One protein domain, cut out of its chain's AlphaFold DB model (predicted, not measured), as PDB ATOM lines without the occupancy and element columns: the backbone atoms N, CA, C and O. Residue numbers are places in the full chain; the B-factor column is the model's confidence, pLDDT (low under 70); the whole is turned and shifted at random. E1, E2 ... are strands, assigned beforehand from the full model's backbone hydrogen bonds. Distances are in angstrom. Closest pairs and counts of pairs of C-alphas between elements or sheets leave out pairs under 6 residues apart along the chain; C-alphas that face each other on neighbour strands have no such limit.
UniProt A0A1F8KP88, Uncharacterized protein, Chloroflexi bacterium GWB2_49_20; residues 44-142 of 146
ATOM      1  N   ALA A  44     218.139 272.818 350.370       94.62
ATOM      2  CA  ALA A  44     219.322 272.525 351.162       94.62
ATOM      3  C   ALA A  44     219.747 273.747 351.983       94.62
ATOM      4  O   ALA A  44     219.469 274.888 351.620       94.62
ATOM      5  N   ILE A  45     220.426 273.482 353.090       96.75
ATOM      6  CA  ILE A  45     221.338 274.411 353.740       96.75
ATOM      7  C   ILE A  45     222.730 274.107 353.184       96.75
ATOM      8  O   ILE A  45     223.184 272.958 353.219       96.75
ATOM      9  N   VAL A  46     223.376 275.127 352.638       96.75
ATOM     10  CA  VAL A  46     224.747 275.096 352.120       96.75
ATOM     11  C   VAL A  46     225.550 276.223 352.765       96.75
ATOM     12  O   VAL A  46     224.972 277.092 353.417       96.75
ATOM     13  N   ASP A  47     226.873 276.170 352.617       97.00
ATOM     14  CA  ASP A  47     227.790 277.201 353.123       97.00
ATOM     15  C   ASP A  47     227.591 277.504 354.621       97.00
ATOM     16  O   ASP A  47     227.617 278.651 355.048       97.00
ATOM     17  N   LEU A  48     227.329 276.456 355.416       97.88
ATOM     18  CA  LEU A  48     227.164 276.575 356.862       97.88
ATOM     19  C   LEU A  48     228.514 276.900 357.511       97.88
ATOM     20  O   LEU A  48     229.406 276.050 357.570       97.88
ATOM     21  N   GLU A  49     228.620 278.104 358.050       98.12
ATOM     22  CA  GLU A  49     229.761 278.599 358.807       98.12
ATOM     23  C   GLU A  49     229.331 278.895 360.245       98.12
ATOM     24  O   GLU A  49     228.331 279.567 360.494       98.12
ATOM     25  N   VAL A  50     230.090 278.374 361.209       97.69
ATOM     26  CA  VAL A  50     229.837 278.570 362.639       97.69
ATOM     27  C   VAL A  50     231.075 279.190 363.262       97.69
ATOM     28  O   VAL A  50     232.142 278.576 363.311       97.69
ATOM     29  N   GLU A  51     230.932 280.407 363.765       97.69
ATOM     30  CA  GLU A  51     232.000 281.142 364.424       97.69
ATOM     31  C   GLU A  51     231.835 281.095 365.940       97.69
ATOM     32  O   GLU A  51     230.751 281.319 366.485       97.69
ATOM     33  N   SER A  52     232.956 280.880 366.629       94.81
ATOM     34  CA  SER A  52     233.040 280.961 368.090       94.81
ATOM     35  C   SER A  52     232.099 280.009 368.839       94.81
ATOM     36  O   SER A  52     231.812 280.255 370.006       94.81
ATOM     37  N   ALA A  53     231.642 278.911 368.230       94.69
ATOM     38  CA  ALA A  53     230.972 277.845 368.972       94.69
ATOM     39  C   ALA A  53     232.008 277.002 369.740       94.69
ATOM     40  O   ALA A  53     233.026 276.618 369.160       94.69
ATOM     41  N   PRO A  54     231.793 276.716 371.036       95.31
ATOM     42  CA  PRO A  54     232.634 275.777 371.768       95.31
ATOM     43  C   PRO A  54     232.354 274.333 371.330       95.31
ATOM     44  O   PRO A  54     231.256 274.021 370.880       95.31
ATOM     45  N   ASP A  55     233.310 273.429 371.560       97.12
ATOM     46  CA  ASP A  55     233.253 272.024 371.110       97.12
ATOM     47  C   ASP A  55     232.029 271.229 371.619       97.12
ATOM     48  O   ASP A  55     231.677 270.189 371.063       97.12
ATOM     49  N   CYS A  56     231.381 271.687 372.696       97.38
ATOM     50  CA  CYS A  56     230.179 271.058 373.247       97.38
ATOM     51  C   CYS A  56     228.887 271.433 372.498       97.38
ATOM     52  O   CYS A  56     227.858 270.792 372.727       97.38
ATOM     53  N   VAL A  57     228.927 272.416 371.594       97.88
ATOM     54  CA  VAL A  57     227.824 272.755 370.689       97.88
ATOM     55  C   VAL A  57     228.105 272.153 369.316       97.88
ATOM     56  O   VAL A  57     229.115 272.453 368.686       97.88
ATOM     57  N   VAL A  58     227.186 271.324 368.827       98.06
ATOM     58  CA  VAL A  58     227.234 270.761 367.472       98.06
ATOM     59  C   VAL A  58     226.086 271.350 366.667       98.06
ATOM     60  O   VAL A  58     224.937 271.256 367.092       98.06
ATOM     61  N   ILE A  59     226.396 271.953 365.520       97.38
ATOM     62  CA  ILE A  59     225.424 272.550 364.597       97.38
ATOM     63  C   ILE A  59     225.673 271.938 363.220       97.38
ATOM     64  O   ILE A  59     226.765 272.065 362.669       97.38
ATOM     65  N   GLU A  60     224.671 271.258 362.674       96.94
ATOM     66  CA  GLU A  60     224.772 270.520 361.414       96.94
ATOM     67  C   GLU A  60     223.579 270.829 360.504       96.94
ATOM     68  O   GLU A  60     222.454 271.030 360.958       96.94
ATOM     69  N   ALA A  61     223.804 270.822 359.193       95.44
ATOM     70  CA  ALA A  61     222.732 270.906 358.209       95.44
ATOM     71  C   ALA A  61     222.138 269.516 357.930       95.44
ATOM     72  O   ALA A  61     222.833 268.610 357.466       95.44
ATOM     73  N   ASN A  62     220.828 269.355 358.123       92.75
ATOM     74  CA  ASN A  62     220.087 268.167 357.707       92.75
ATOM     75  C   ASN A  62     219.289 268.440 356.424       92.75
ATOM     76  O   ASN A  62     218.104 268.791 356.428       92.75
ATOM     77  N   ASN A  63     219.952 268.211 355.289       92.94
ATOM     78  CA  ASN A  63     219.358 268.368 353.958       92.94
ATOM     79  C   ASN A  63     218.462 267.196 353.548       92.94
ATOM     80  O   ASN A  63     217.685 267.317 352.600       92.94
ATOM     81  N   CYS A  64     218.494 266.082 354.289       87.31
ATOM     82  CA  CYS A  64     217.644 264.921 354.025       87.31
ATOM     83  C   CYS A  64     216.154 265.288 354.070       87.31
ATOM     84  O   CYS A  64     215.357 264.823 353.250       87.31
ATOM     85  N   ASN A  65     215.813 266.197 354.985       84.19
ATOM     86  CA  ASN A  65     214.453 266.609 355.293       84.19
ATOM     87  C   ASN A  65     214.187 268.076 354.919       84.19
ATOM     88  O   ASN A  65     213.541 268.812 355.661       84.19
ATOM     89  N   ARG A  66     214.654 268.493 353.733       82.56
ATOM     90  CA  ARG A  66     214.448 269.847 353.171       82.56
ATOM     91  C   ARG A  66     215.295 270.944 353.841       82.56
ATOM     92  O   ARG A  66     214.974 272.120 353.727       82.56
ATOM     93  N   GLY A  67     216.393 270.593 354.511       89.69
ATOM     94  CA  GLY A  67     217.373 271.557 355.028       89.69
ATOM     95  C   GLY A  67     216.944 272.210 356.339       89.69
ATOM     96  O   GLY A  67     216.633 273.396 356.353       89.69
ATOM     97  N   VAL A  68     216.916 271.440 357.422       94.00
ATOM     98  CA  VAL A  68     216.778 271.964 358.796       94.00
ATOM     99  C   VAL A  68     218.152 272.052 359.458       94.00
ATOM    100  O   VAL A  68     219.070 271.335 359.053       94.00
ATOM    101  N   LEU A  69     218.308 272.909 360.465       95.81
ATOM    102  CA  LEU A  69     219.493 272.913 361.323       95.81
ATOM    103  C   LEU A  69     219.301 271.921 362.465       95.81
ATOM    104  O   LEU A  69     218.361 272.051 363.237       95.81
ATOM    105  N   GLU A  70     220.196 270.956 362.598       96.00
ATOM    106  CA  GLU A  70     220.262 270.067 363.756       96.00
ATOM    107  C   GLU A  70     221.252 270.654 364.755       96.00
ATOM    108  O   GLU A  70     222.437 270.804 364.452       96.00
ATOM    109  N   ILE A  71     220.773 270.987 365.947       96.81
ATOM    110  CA  ILE A  71     221.587 271.607 366.988       96.81
ATOM    111  C   ILE A  71     221.593 270.703 368.203       96.81
ATOM    112  O   ILE A  71     220.545 270.263 368.676       96.81
ATOM    113  N   ARG A  72     222.784 270.434 368.732       98.06
ATOM    114  CA  ARG A  72     222.978 269.685 369.972       98.06
ATOM    115  C   ARG A  72     223.790 270.534 370.929       98.06
ATOM    116  O   ARG A  72     224.927 270.891 370.627       98.06
ATOM    117  N   ASN A  73     223.204 270.830 372.081       98.06
ATOM    118  CA  ASN A  73     223.875 271.507 373.176       98.06
ATOM    119  C   ASN A  73     224.286 270.462 374.218       98.06
ATOM    120  O   ASN A  73     223.458 270.022 375.009       98.06
ATOM    121  N   ASN A  74     225.556 270.064 374.224       98.00
ATOM    122  CA  ASN A  74     226.127 269.190 375.255       98.00
ATOM    123  C   ASN A  74     226.867 269.980 376.348       98.00
ATOM    124  O   ASN A  74     227.598 269.388 377.141       98.00
ATOM    125  N   CYS A  75     226.738 271.305 376.362       97.44
ATOM    126  CA  CYS A  75     227.342 272.170 377.366       97.44
ATOM    127  C   CYS A  75     226.514 272.171 378.660       97.44
ATOM    128  O   CYS A  75     225.378 271.698 378.682       97.44
ATOM    129  N   GLU A  76     227.080 272.717 379.739       97.19
ATOM    130  CA  GLU A  76     226.379 272.874 381.026       97.19
ATOM    131  C   GLU A  76     225.434 274.088 381.048       97.19
ATOM    132  O   GLU A  76     224.494 274.118 381.840       97.19
ATOM    133  N   ASP A  77     225.662 275.059 380.161       97.88
ATOM    134  CA  ASP A  77     224.871 276.283 380.035       97.88
ATOM    135  C   ASP A  77     223.781 276.163 378.957       97.88
ATOM    136  O   ASP A  77     223.889 275.390 378.001       97.88
ATOM    137  N   THR A  78     222.723 276.969 379.085       97.81
ATOM    138  CA  THR A  78     221.695 277.118 378.044       97.81
ATOM    139  C   THR A  78     222.264 277.872 376.845       97.81
ATOM    140  O   THR A  78     222.803 278.970 376.993       97.81
ATOM    141  N   LEU A  79     222.094 277.298 375.655       98.19
ATOM    142  CA  LEU A  79     222.389 277.944 374.381       98.19
ATOM    143  C   LEU A  79     221.170 278.761 373.944       98.19
ATOM    144  O   LEU A  79     220.059 278.232 373.907       98.19
ATOM    145  N   GLN A  80     221.373 280.028 373.598       97.69
ATOM    146  CA  GLN A  80     220.360 280.881 372.981       97.69
ATOM    147  C   GLN A  80     220.738 281.184 371.534       97.69
ATOM    148  O   GLN A  80     221.879 281.557 371.281       97.69
ATOM    149  N   LEU A  81     219.797 281.059 370.598       96.75
ATOM    150  CA  LEU A  81     219.970 281.385 369.176       96.75
ATOM    151  C   LEU A  81     218.741 282.159 368.688       96.75
ATOM    152  O   LEU A  81     217.646 281.607 368.711       96.75
ATOM    153  N   ASP A  82     218.896 283.425 368.299       92.38
ATOM    154  CA  ASP A  82     217.809 284.322 367.861       92.38
ATOM    155  C   ASP A  82     216.537 284.245 368.738       92.38
ATOM    156  O   ASP A  82     215.403 284.234 368.264       92.38
ATOM    157  N   GLY A  83     216.730 284.173 370.060       90.25
ATOM    158  CA  GLY A  83     215.649 284.094 371.052       90.25
ATOM    159  C   GLY A  83     215.115 282.685 371.342       90.25
ATOM    160  O   GLY A  83     214.306 282.529 372.256       90.25
ATOM    161  N   MET A  84     215.580 281.657 370.629       94.31
ATOM    162  CA  MET A  84     215.296 280.251 370.928       94.31
ATOM    163  C   MET A  84     216.244 279.728 372.007       94.31
ATOM    164  O   MET A  84     217.456 279.887 371.894       94.31
ATOM    165  N   GLU A  85     215.701 279.063 373.026       96.50
ATOM    166  CA  GLU A  85     216.484 278.460 374.109       96.50
ATOM    167  C   GLU A  85     216.659 276.953 373.912       96.50
ATOM    168  O   GLU A  85     215.699 276.219 373.672       96.50
ATOM    169  N   ILE A  86     217.890 276.478 374.079       96.94
ATOM    170  CA  ILE A  86     218.264 275.071 373.956       96.94
ATOM    171  C   ILE A  86     218.960 274.669 375.251       96.94
ATOM    172  O   ILE A  86     220.113 275.029 375.511       96.94
ATOM    173  N   SER A  87     218.232 273.932 376.089       97.56
ATOM    174  CA  SER A  87     218.719 273.490 377.396       97.56
ATOM    175  C   SER A  87     219.981 272.616 377.296       97.56
ATOM    176  O   SER A  87     220.212 271.990 376.258       97.56
ATOM    177  N   PRO A  88     220.770 272.528 378.381       97.81
ATOM    178  CA  PRO A  88     221.883 271.589 378.499       97.81
ATOM    179  C   PRO A  88     221.495 270.146 378.166       97.81
ATOM    180  O   PRO A  88     220.417 269.680 378.541       97.81
ATOM    181  N   VAL A  89     222.415 269.428 377.518       95.44
ATOM    182  CA  VAL A  89     222.284 268.012 377.121       95.44
ATOM    183  C   VAL A  89     220.999 267.752 376.324       95.44
ATOM    184  O   VAL A  89     220.292 266.766 376.537       95.44
ATOM    185  N   ASN A  90     220.677 268.662 375.405       96.56
ATOM    186  CA  ASN A  90     219.482 268.581 374.574       96.56
ATOM    187  C   ASN A  90     219.818 268.746 373.088       96.56
ATOM    188  O   ASN A  90     220.856 269.299 372.713       96.56
ATOM    189  N   SER A  91     218.919 268.268 372.235       95.62
ATOM    190  CA  SER A  91     218.998 268.413 370.786       95.62
ATOM    191  C   SER A  91     217.680 268.911 370.227       95.62
ATOM    192  O   SER A  91     216.623 268.441 370.644       95.62
ATOM    193  N   ILE A  92     217.753 269.802 369.251       95.44
ATOM    194  CA  ILE A  92     216.591 270.355 368.567       95.44
ATOM    195  C   ILE A  92     216.878 270.467 367.073       95.44
ATOM    196  O   ILE A  92     218.011 270.732 366.668       95.44
ATOM    197  N   SER A  93     215.839 270.296 366.263       95.25
ATOM    198  CA  SER A  93     215.880 270.627 364.843       95.25
ATOM    199  C   SER A  93     215.191 271.972 364.649       95.25
ATOM    200  O   SER A  93     214.040 272.134 365.058       95.25
ATOM    201  N   LEU A  94     215.868 272.936 364.035       95.12
ATOM    202  CA  LEU A  94     215.332 274.263 363.761       95.12
ATOM    203  C   LEU A  94     215.055 274.454 362.272       95.12
ATOM    204  O   LEU A  94     215.821 274.025 361.405       95.12
ATOM    205  N   ASP A  95     213.947 275.123 361.995       94.50
ATOM    206  CA  ASP A  95     213.551 275.598 360.681       94.50
ATOM    207  C   ASP A  95     213.378 277.118 360.709       94.50
ATOM    208  O   ASP A  95     213.353 277.753 361.766       94.50
ATOM    209  N   PHE A  96     213.240 277.697 359.527       93.25
ATOM    210  CA  PHE A  96     212.976 279.111 359.343       93.25
ATOM    211  C   PHE A  96     211.512 279.327 358.984       93.25
ATOM    212  O   PHE A  96     210.857 278.444 358.435       93.25
ATOM    213  N   ARG A  97     210.977 280.511 359.252       91.44
ATOM    214  CA  ARG A  97     209.684 280.945 358.720       91.44
ATOM    215  C   ARG A  97     209.764 282.413 358.391       91.44
ATOM    216  O   ARG A  97     210.256 283.204 359.179       91.44
ATOM    217  N   GLU A  98     209.223 282.780 357.243       89.06
ATOM    218  CA  GLU A  98     209.047 284.181 356.905       89.06
ATOM    219  C   GLU A  98     207.698 284.675 357.436       89.06
ATOM    220  O   GLU A  98     206.649 284.100 357.131       89.06
ATOM    221  N   ALA A  99     207.733 285.720 358.256       84.44
ATOM    222  CA  ALA A  99     206.564 286.393 358.805       84.44
ATOM    223  C   ALA A  99     206.794 287.905 358.715       84.44
ATOM    224  O   ALA A  99     207.830 288.398 359.133       84.44
ATOM    225  N   ASP A 100     205.863 288.647 358.112       85.19
ATOM    226  CA  ASP A 100     205.916 290.117 358.017       85.19
ATOM    227  C   ASP A 100     207.228 290.703 357.439       85.19
ATOM    228  O   ASP A 100     207.604 291.842 357.717       85.19
ATOM    229  N   GLY A 101     207.921 289.933 356.592       82.75
ATOM    230  CA  GLY A 101     209.203 290.310 355.991       82.75
ATOM    231  C   GLY A 101     210.424 290.080 356.890       82.75
ATOM    232  O   GLY A 101     211.546 290.320 356.442       82.75
ATOM    233  N   SER A 102     210.235 289.591 358.120       85.94
ATOM    234  CA  SER A 102     211.303 289.040 358.954       85.94
ATOM    235  C   SER A 102     211.404 287.528 358.790       85.94
ATOM    236  O   SER A 102     210.449 286.844 358.412       85.94
ATOM    237  N   LEU A 103     212.602 287.012 359.050       90.56
ATOM    238  CA  LEU A 103     212.855 285.585 359.126       90.56
ATOM    239  C   LEU A 103     212.935 285.195 360.600       90.56
ATOM    240  O   LEU A 103     213.807 285.682 361.313       90.56
ATOM    241  N   ASP A 104     212.033 284.326 361.028       92.12
ATOM    242  CA  ASP A 104     212.005 283.787 362.379       92.12
ATOM    243  C   ASP A 104     212.639 282.396 362.396       92.12
ATOM    244  O   ASP A 104     212.440 281.596 361.474       92.12
ATOM    245  N   LEU A 105     213.333 282.087 363.488       94.06
ATOM    246  CA  LEU A 105     213.784 280.742 363.818       94.06
ATOM    247  C   LEU A 105     212.698 280.030 364.640       94.06
ATOM    248  O   LEU A 105     212.131 280.607 365.568       94.06
ATOM    249  N   LEU A 106     212.389 278.780 364.306       94.25
ATOM    250  CA  LEU A 106     211.412 277.965 365.031       94.25
ATOM    251  C   LEU A 106     211.851 276.505 365.112       94.25
ATOM    252  O   LEU A 106     212.671 276.042 364.330       94.25
ATOM    253  N   GLU A 107     211.255 275.754 366.031       93.44
ATOM    254  CA  GLU A 107     211.417 274.303 366.071       93.44
ATOM    255  C   GLU A 107     210.725 273.632 364.873       93.44
ATOM    256  O   GLU A 107     209.565 273.916 364.556       93.44
ATOM    257  N   ALA A 108     211.428 272.717 364.209       89.25
ATOM    258  CA  ALA A 108     210.905 271.955 363.087       89.25
ATOM    259  C   ALA A 108     209.987 270.824 363.575       89.25
ATOM    260  O   ALA A 108     210.396 269.929 364.315       89.25
ATOM    261  N   HIS A 109     208.746 270.780 363.088       77.56
ATOM    262  CA  HIS A 109     207.844 269.665 363.375       77.56
ATOM    263  C   HIS A 109     208.292 268.392 362.636       77.56
ATOM    264  O   HIS A 109     208.116 268.265 361.424       77.56
ATOM    265  N   GLY A 110     208.849 267.423 363.369       70.62
ATOM    266  CA  GLY A 110     209.236 266.118 362.816       70.62
ATOM    267  C   GLY A 110     210.469 266.158 361.909       70.62
ATOM    268  O   GLY A 110     210.597 265.305 361.035       70.62
ATOM    269  N   ASN A 111     211.358 267.133 362.119       68.50
ATOM    270  CA  ASN A 111     212.626 267.334 361.407       68.50
ATOM    271  C   ASN A 111     212.476 267.746 359.935       68.50
ATOM    272  O   ASN A 111     213.454 267.665 359.200       68.50
ATOM    273  N   PHE A 112     211.294 268.175 359.483       79.38
ATOM    274  CA  PHE A 112     211.078 268.648 358.113       79.38
ATOM    275  C   PHE A 112     211.019 270.168 358.046       79.38
ATOM    276  O   PHE A 112     210.256 270.790 358.783       79.38
ATOM    277  N   SER A 113     211.749 270.743 357.090       83.12
ATOM    278  CA  SER A 113     211.621 272.164 356.784       83.12
ATOM    279  C   SER A 113     210.354 272.423 355.965       83.12
ATOM    280  O   SER A 113     210.100 271.768 354.945       83.12
ATOM    281  N   GLN A 114     209.552 273.380 356.418       85.06
ATOM    282  CA  GLN A 114     208.412 273.944 355.701       85.06
ATOM    283  C   GLN A 114     208.810 275.181 354.895       85.06
ATOM    284  O   GLN A 114     208.112 275.541 353.946       85.06
ATOM    285  N   PHE A 115     209.940 275.804 355.229       90.62
ATOM    286  CA  PHE A 115     210.441 276.966 354.515       90.62
ATOM    287  C   PHE A 115     211.239 276.600 353.264       90.62
ATOM    288  O   PHE A 115     212.281 275.940 353.299       90.62
ATOM    289  N   ALA A 116     210.737 277.086 352.134       92.19
ATOM    290  CA  ALA A 116     211.378 277.003 350.834       92.19
ATOM    291  C   ALA A 116     211.383 278.407 350.215       92.19
ATOM    292  O   ALA A 116     210.337 278.847 349.728       92.19
ATOM    293  N   PRO A 117     212.511 279.135 350.265       92.75
ATOM    294  CA  PRO A 117     212.570 280.478 349.712       92.75
ATOM    295  C   PRO A 117     212.471 280.438 348.178       92.75
ATOM    296  O   PRO A 117     212.787 279.434 347.539       92.75
ATOM    297  N   VAL A 118     212.004 281.536 347.575       93.44
ATOM    298  CA  VAL A 118     211.880 281.661 346.108       93.44
ATOM    299  C   VAL A 118     213.256 281.769 345.437       93.44
ATOM    300  O   VAL A 118     213.460 281.272 344.328       93.44
ATOM    301  N   GLU A 119     214.207 282.383 346.132       94.69
ATOM    302  CA  GLU A 119     215.602 282.543 345.726       94.69
ATOM    303  C   GLU A 119     216.521 282.031 346.839       94.69
ATOM    304  O   GLU A 119     216.081 281.870 347.978       94.69
ATOM    305  N   ASP A 120     217.782 281.750 346.511       96.31
ATOM    306  CA  ASP A 120     218.766 281.392 347.532       96.31
ATOM    307  C   ASP A 120     218.906 282.560 348.511       96.31
ATOM    308  O   ASP A 120     219.004 283.721 348.104       96.31
ATOM    309  N   ARG A 121     218.869 282.253 349.805       95.56
ATOM    310  CA  ARG A 121     218.835 283.257 350.862       95.56
ATOM    311  C   ARG A 121     219.939 282.986 351.863       95.56
ATOM    312  O   ARG A 121     219.943 281.941 352.509       95.56
ATOM    313  N   GLU A 122     220.838 283.952 351.997       97.19
ATOM    314  CA  GLU A 122     221.782 283.998 353.107       97.19
ATOM    315  C   GLU A 122     221.026 284.334 354.396       97.19
ATOM    316  O   GLU A 122     220.127 285.185 354.413       97.19
ATOM    317  N   ILE A 123     221.353 283.615 355.461       96.19
ATOM    318  CA  ILE A 123     220.739 283.733 356.774       96.19
ATOM    319  C   ILE A 123     221.863 283.814 357.796       96.19
ATOM    320  O   ILE A 123     222.759 282.971 357.814       96.19
ATOM    321  N   GLU A 124     221.778 284.816 358.662       97.06
ATOM    322  CA  GLU A 124     222.651 284.980 359.815       97.06
ATOM    323  C   GLU A 124     221.826 284.803 361.087       97.06
ATOM    324  O   GLU A 124     220.798 285.460 361.250       97.06
ATOM    325  N   ILE A 125     222.289 283.917 361.965       96.75
ATOM    326  CA  ILE A 125     221.726 283.660 363.289       96.75
ATOM    327  C   ILE A 125     222.778 284.068 364.309       96.75
ATOM    328  O   ILE A 125     223.954 283.693 364.204       96.75
ATOM    329  N   THR A 126     222.354 284.799 365.331       96.75
ATOM    330  CA  THR A 126     223.223 285.195 366.437       96.75
ATOM    331  C   THR A 126     222.753 284.574 367.736       96.75
ATOM    332  O   THR A 126     221.573 284.298 367.942       96.75
ATOM    333  N   GLY A 127     223.685 284.328 368.642       97.00
ATOM    334  CA  GLY A 127     223.345 283.666 369.883       97.00
ATOM    335  C   GLY A 127     224.397 283.774 370.959       97.00
ATOM    336  O   GLY A 127     225.450 284.390 370.778       97.00
ATOM    337  N   THR A 128     224.096 283.161 372.094       97.75
ATOM    338  CA  THR A 128     224.978 283.132 373.254       97.75
ATOM    339  C   THR A 128     224.973 281.773 373.940       97.75
ATOM    340  O   THR A 128     223.952 281.095 374.022       97.75
ATOM    341  N   LEU A 129     226.127 281.389 374.479       97.12
ATOM    342  CA  LEU A 129     226.265 280.327 375.471       97.12
ATOM    343  C   LEU A 129     226.999 280.926 376.674       97.12
ATOM    344  O   LEU A 129     228.179 281.274 376.583       97.12
ATOM    345  N   GLY A 130     226.288 281.133 377.782       93.12
ATOM    346  CA  GLY A 130     226.813 281.923 378.896       93.12
ATOM    347  C   GLY A 130     227.157 283.352 378.448       93.12
ATOM    348  O   GLY A 130     226.274 284.118 378.067       93.12
ATOM    349  N   SER A 131     228.440 283.724 378.488       93.25
ATOM    350  CA  SER A 131     228.943 285.029 378.018       93.25
ATOM    351  C   SER A 131     229.549 285.007 376.610       93.25
ATOM    352  O   SER A 131     229.935 286.059 376.099       93.25
ATOM    353  N   GLN A 132     229.664 283.833 375.990       96.44
ATOM    354  CA  GLN A 132     230.266 283.666 374.671       96.44
ATOM    355  C   GLN A 132     229.225 283.910 373.583       96.44
ATOM    356  O   GLN A 132     228.167 283.287 373.591       96.44
ATOM    357  N   THR A 133     229.531 284.796 372.636       97.56
ATOM    358  CA  THR A 133     228.707 285.007 371.440       97.56
ATOM    359  C   THR A 133     229.014 283.944 370.394       97.56
ATOM    360  O   THR A 133     230.179 283.634 370.145       97.56
ATOM    361  N   ILE A 134     227.964 283.422 369.769       97.50
ATOM    362  CA  ILE A 134     228.024 282.469 368.663       97.50
ATOM    363  C   ILE A 134     227.367 283.128 367.452       97.50
ATOM    364  O   ILE A 134     226.320 283.769 367.582       97.50
ATOM    365  N   ARG A 135     227.986 282.974 366.284       97.88
ATOM    366  CA  ARG A 135     227.452 283.453 365.005       97.88
ATOM    367  C   ARG A 135     227.381 282.286 364.033       97.88
ATOM    368  O   ARG A 135     228.347 281.537 363.901       97.88
ATOM    369  N   ILE A 136     226.237 282.125 363.385       98.12
ATOM    370  CA  ILE A 136     225.997 281.084 362.386       98.12
ATOM    371  C   ILE A 136     225.581 281.786 361.101       98.12
ATOM    372  O   ILE A 136     224.626 282.559 361.108       98.12
ATOM    373  N   VAL A 137     226.277 281.505 360.009       98.12
ATOM    374  CA  VAL A 137     225.914 281.970 358.668       98.12
ATOM    375  C   VAL A 137     225.661 280.758 357.801       98.12
ATOM    376  O   VAL A 137     226.358 279.752 357.909       98.12
ATOM    377  N   LEU A 138     224.637 280.827 356.965       97.94
ATOM    378  CA  LEU A 138     224.326 279.773 356.015       97.94
ATOM    379  C   LEU A 138     223.558 280.319 354.824       97.94
ATOM    380  O   LEU A 138     222.925 281.369 354.907       97.94
ATOM    381  N   THR A 139     223.519 279.542 353.750       97.75
ATOM    382  CA  THR A 139     222.611 279.776 352.630       97.75
ATOM    383  C   THR A 139     221.531 278.708 352.602       97.75
ATOM    384  O   THR A 139     221.804 277.514 352.469       97.75
ATOM    385  N   LYS A 140     220.272 279.134 352.682       96.25
ATOM    386  CA  LYS A 140     219.116 278.286 352.400       96.25
ATOM    387  C   LYS A 140     218.784 278.405 350.919       96.25
ATOM    388  O   LYS A 140     218.432 279.483 350.445       96.25
ATOM    389  N   THR A 141     218.872 277.299 350.192       96.31
ATOM    390  CA  THR A 141     218.610 277.309 348.753       96.31
ATOM    391  C   THR A 141     217.119 277.420 348.458       96.31
ATOM    392  O   THR A 141     216.276 276.885 349.192       96.31
ATOM    393  N   LYS A 142     216.788 277.993 347.302       94.75
ATOM    394  CA  LYS A 142     215.505 277.725 346.642       94.75
ATOM    395  C   LYS A 142     215.369 276.228 346.307       94.75
ATOM    396  O   LYS A 142     216.358 275.485 346.379       94.75
TER     397      LYS A 142
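AT A GLANCE: This is residues 44 to 142 of the 146 residues of an uncharacterized protein of Chloroflexi bacterium GWB2_49_20 (UniProt A0A1F8KP88). Two strongly twisted sheets, E1-E9-E8-E4-E5 and E2-E3-E6-E7, curl round a shared core as a flattened, imperfectly closed barrel. One seam runs between the edge strands E1 and E2; at the other, the short E5 meets E7, while E7 and E8 are only near each other. The printed part has 99 residues with nine named strands, E1 to E9 in chain order, and no named helix; both sheets are antiparallel and the class is all strand. The whole is compact, with a radius of gyration of the C-alphas of 12.7 A, and elongated, spanning 38 by 25 by 24 A.

HOW THE PARTS SIT: The larger sheet runs E1, residues 45 to 51, E9, 132 to 140, E8, 121 to 129, E4, 79 to 81, and E5, 84 to 86. E8 and E9 form an antiparallel hairpin at 161 degrees, with N 125 and O 136 2.8 A apart, within hydrogen-bond range. Also within range are N 49 and O 137 between E1 and E9, 2.8 A, N 80 and O 128 between E4 and E8, 2.8 A, and N 84 and O 81 in the hairpin of E4 and E5, 2.8 A. The other sheet runs E2, residues 57 to 62, E3, 68 to 73, E6, 90 to 99, and E7, 102 to 107. E2 and E3 form a hairpin, with N 60 and O 70 at 2.9 A. Pairing along E6 is staggered: residues 90 to 94 pair with E3, N 92 and O 71 at 2.9 A, and residues 94 to 99 with E7, its hairpin partner, N 97 and O 104 at 2.9 A. Between the sheets, E1 and E2 touch, their closest C-alphas being those of Ile 45 and Ala 61, 5.8 A apart. The closest C-alphas of E5 and E7, those of Met 84 and Leu 105, are 7.3 A apart. E3 and E8 are apart.

IN THESE COORDINATES: E1 begins at C-alpha 45 (221.338, 274.411, 353.740) and is 16.5 A long. E2 is 15.8 A long, E3 16.0 A and E7 16.4 A; E4 and E5 are 6.7 A each. E6, the longest strand, covers 27.1 A and ends at C-alpha 99 (206.564, 286.393, 358.805). E8 is 25.9 A long. E9 is 25.5 A long and ends at C-alpha 140 (219.116, 278.286, 352.400).

THE WHOLE: The C-alphas farthest apart, those of Glu 76 and Val 118, are 38.8 A apart. The printed part has no cut. The link from E7 to E8, residues 108 to 120, is long; the others are tight. Mean pLDDT of the printed part is 93.7, and residue 111 is under 70.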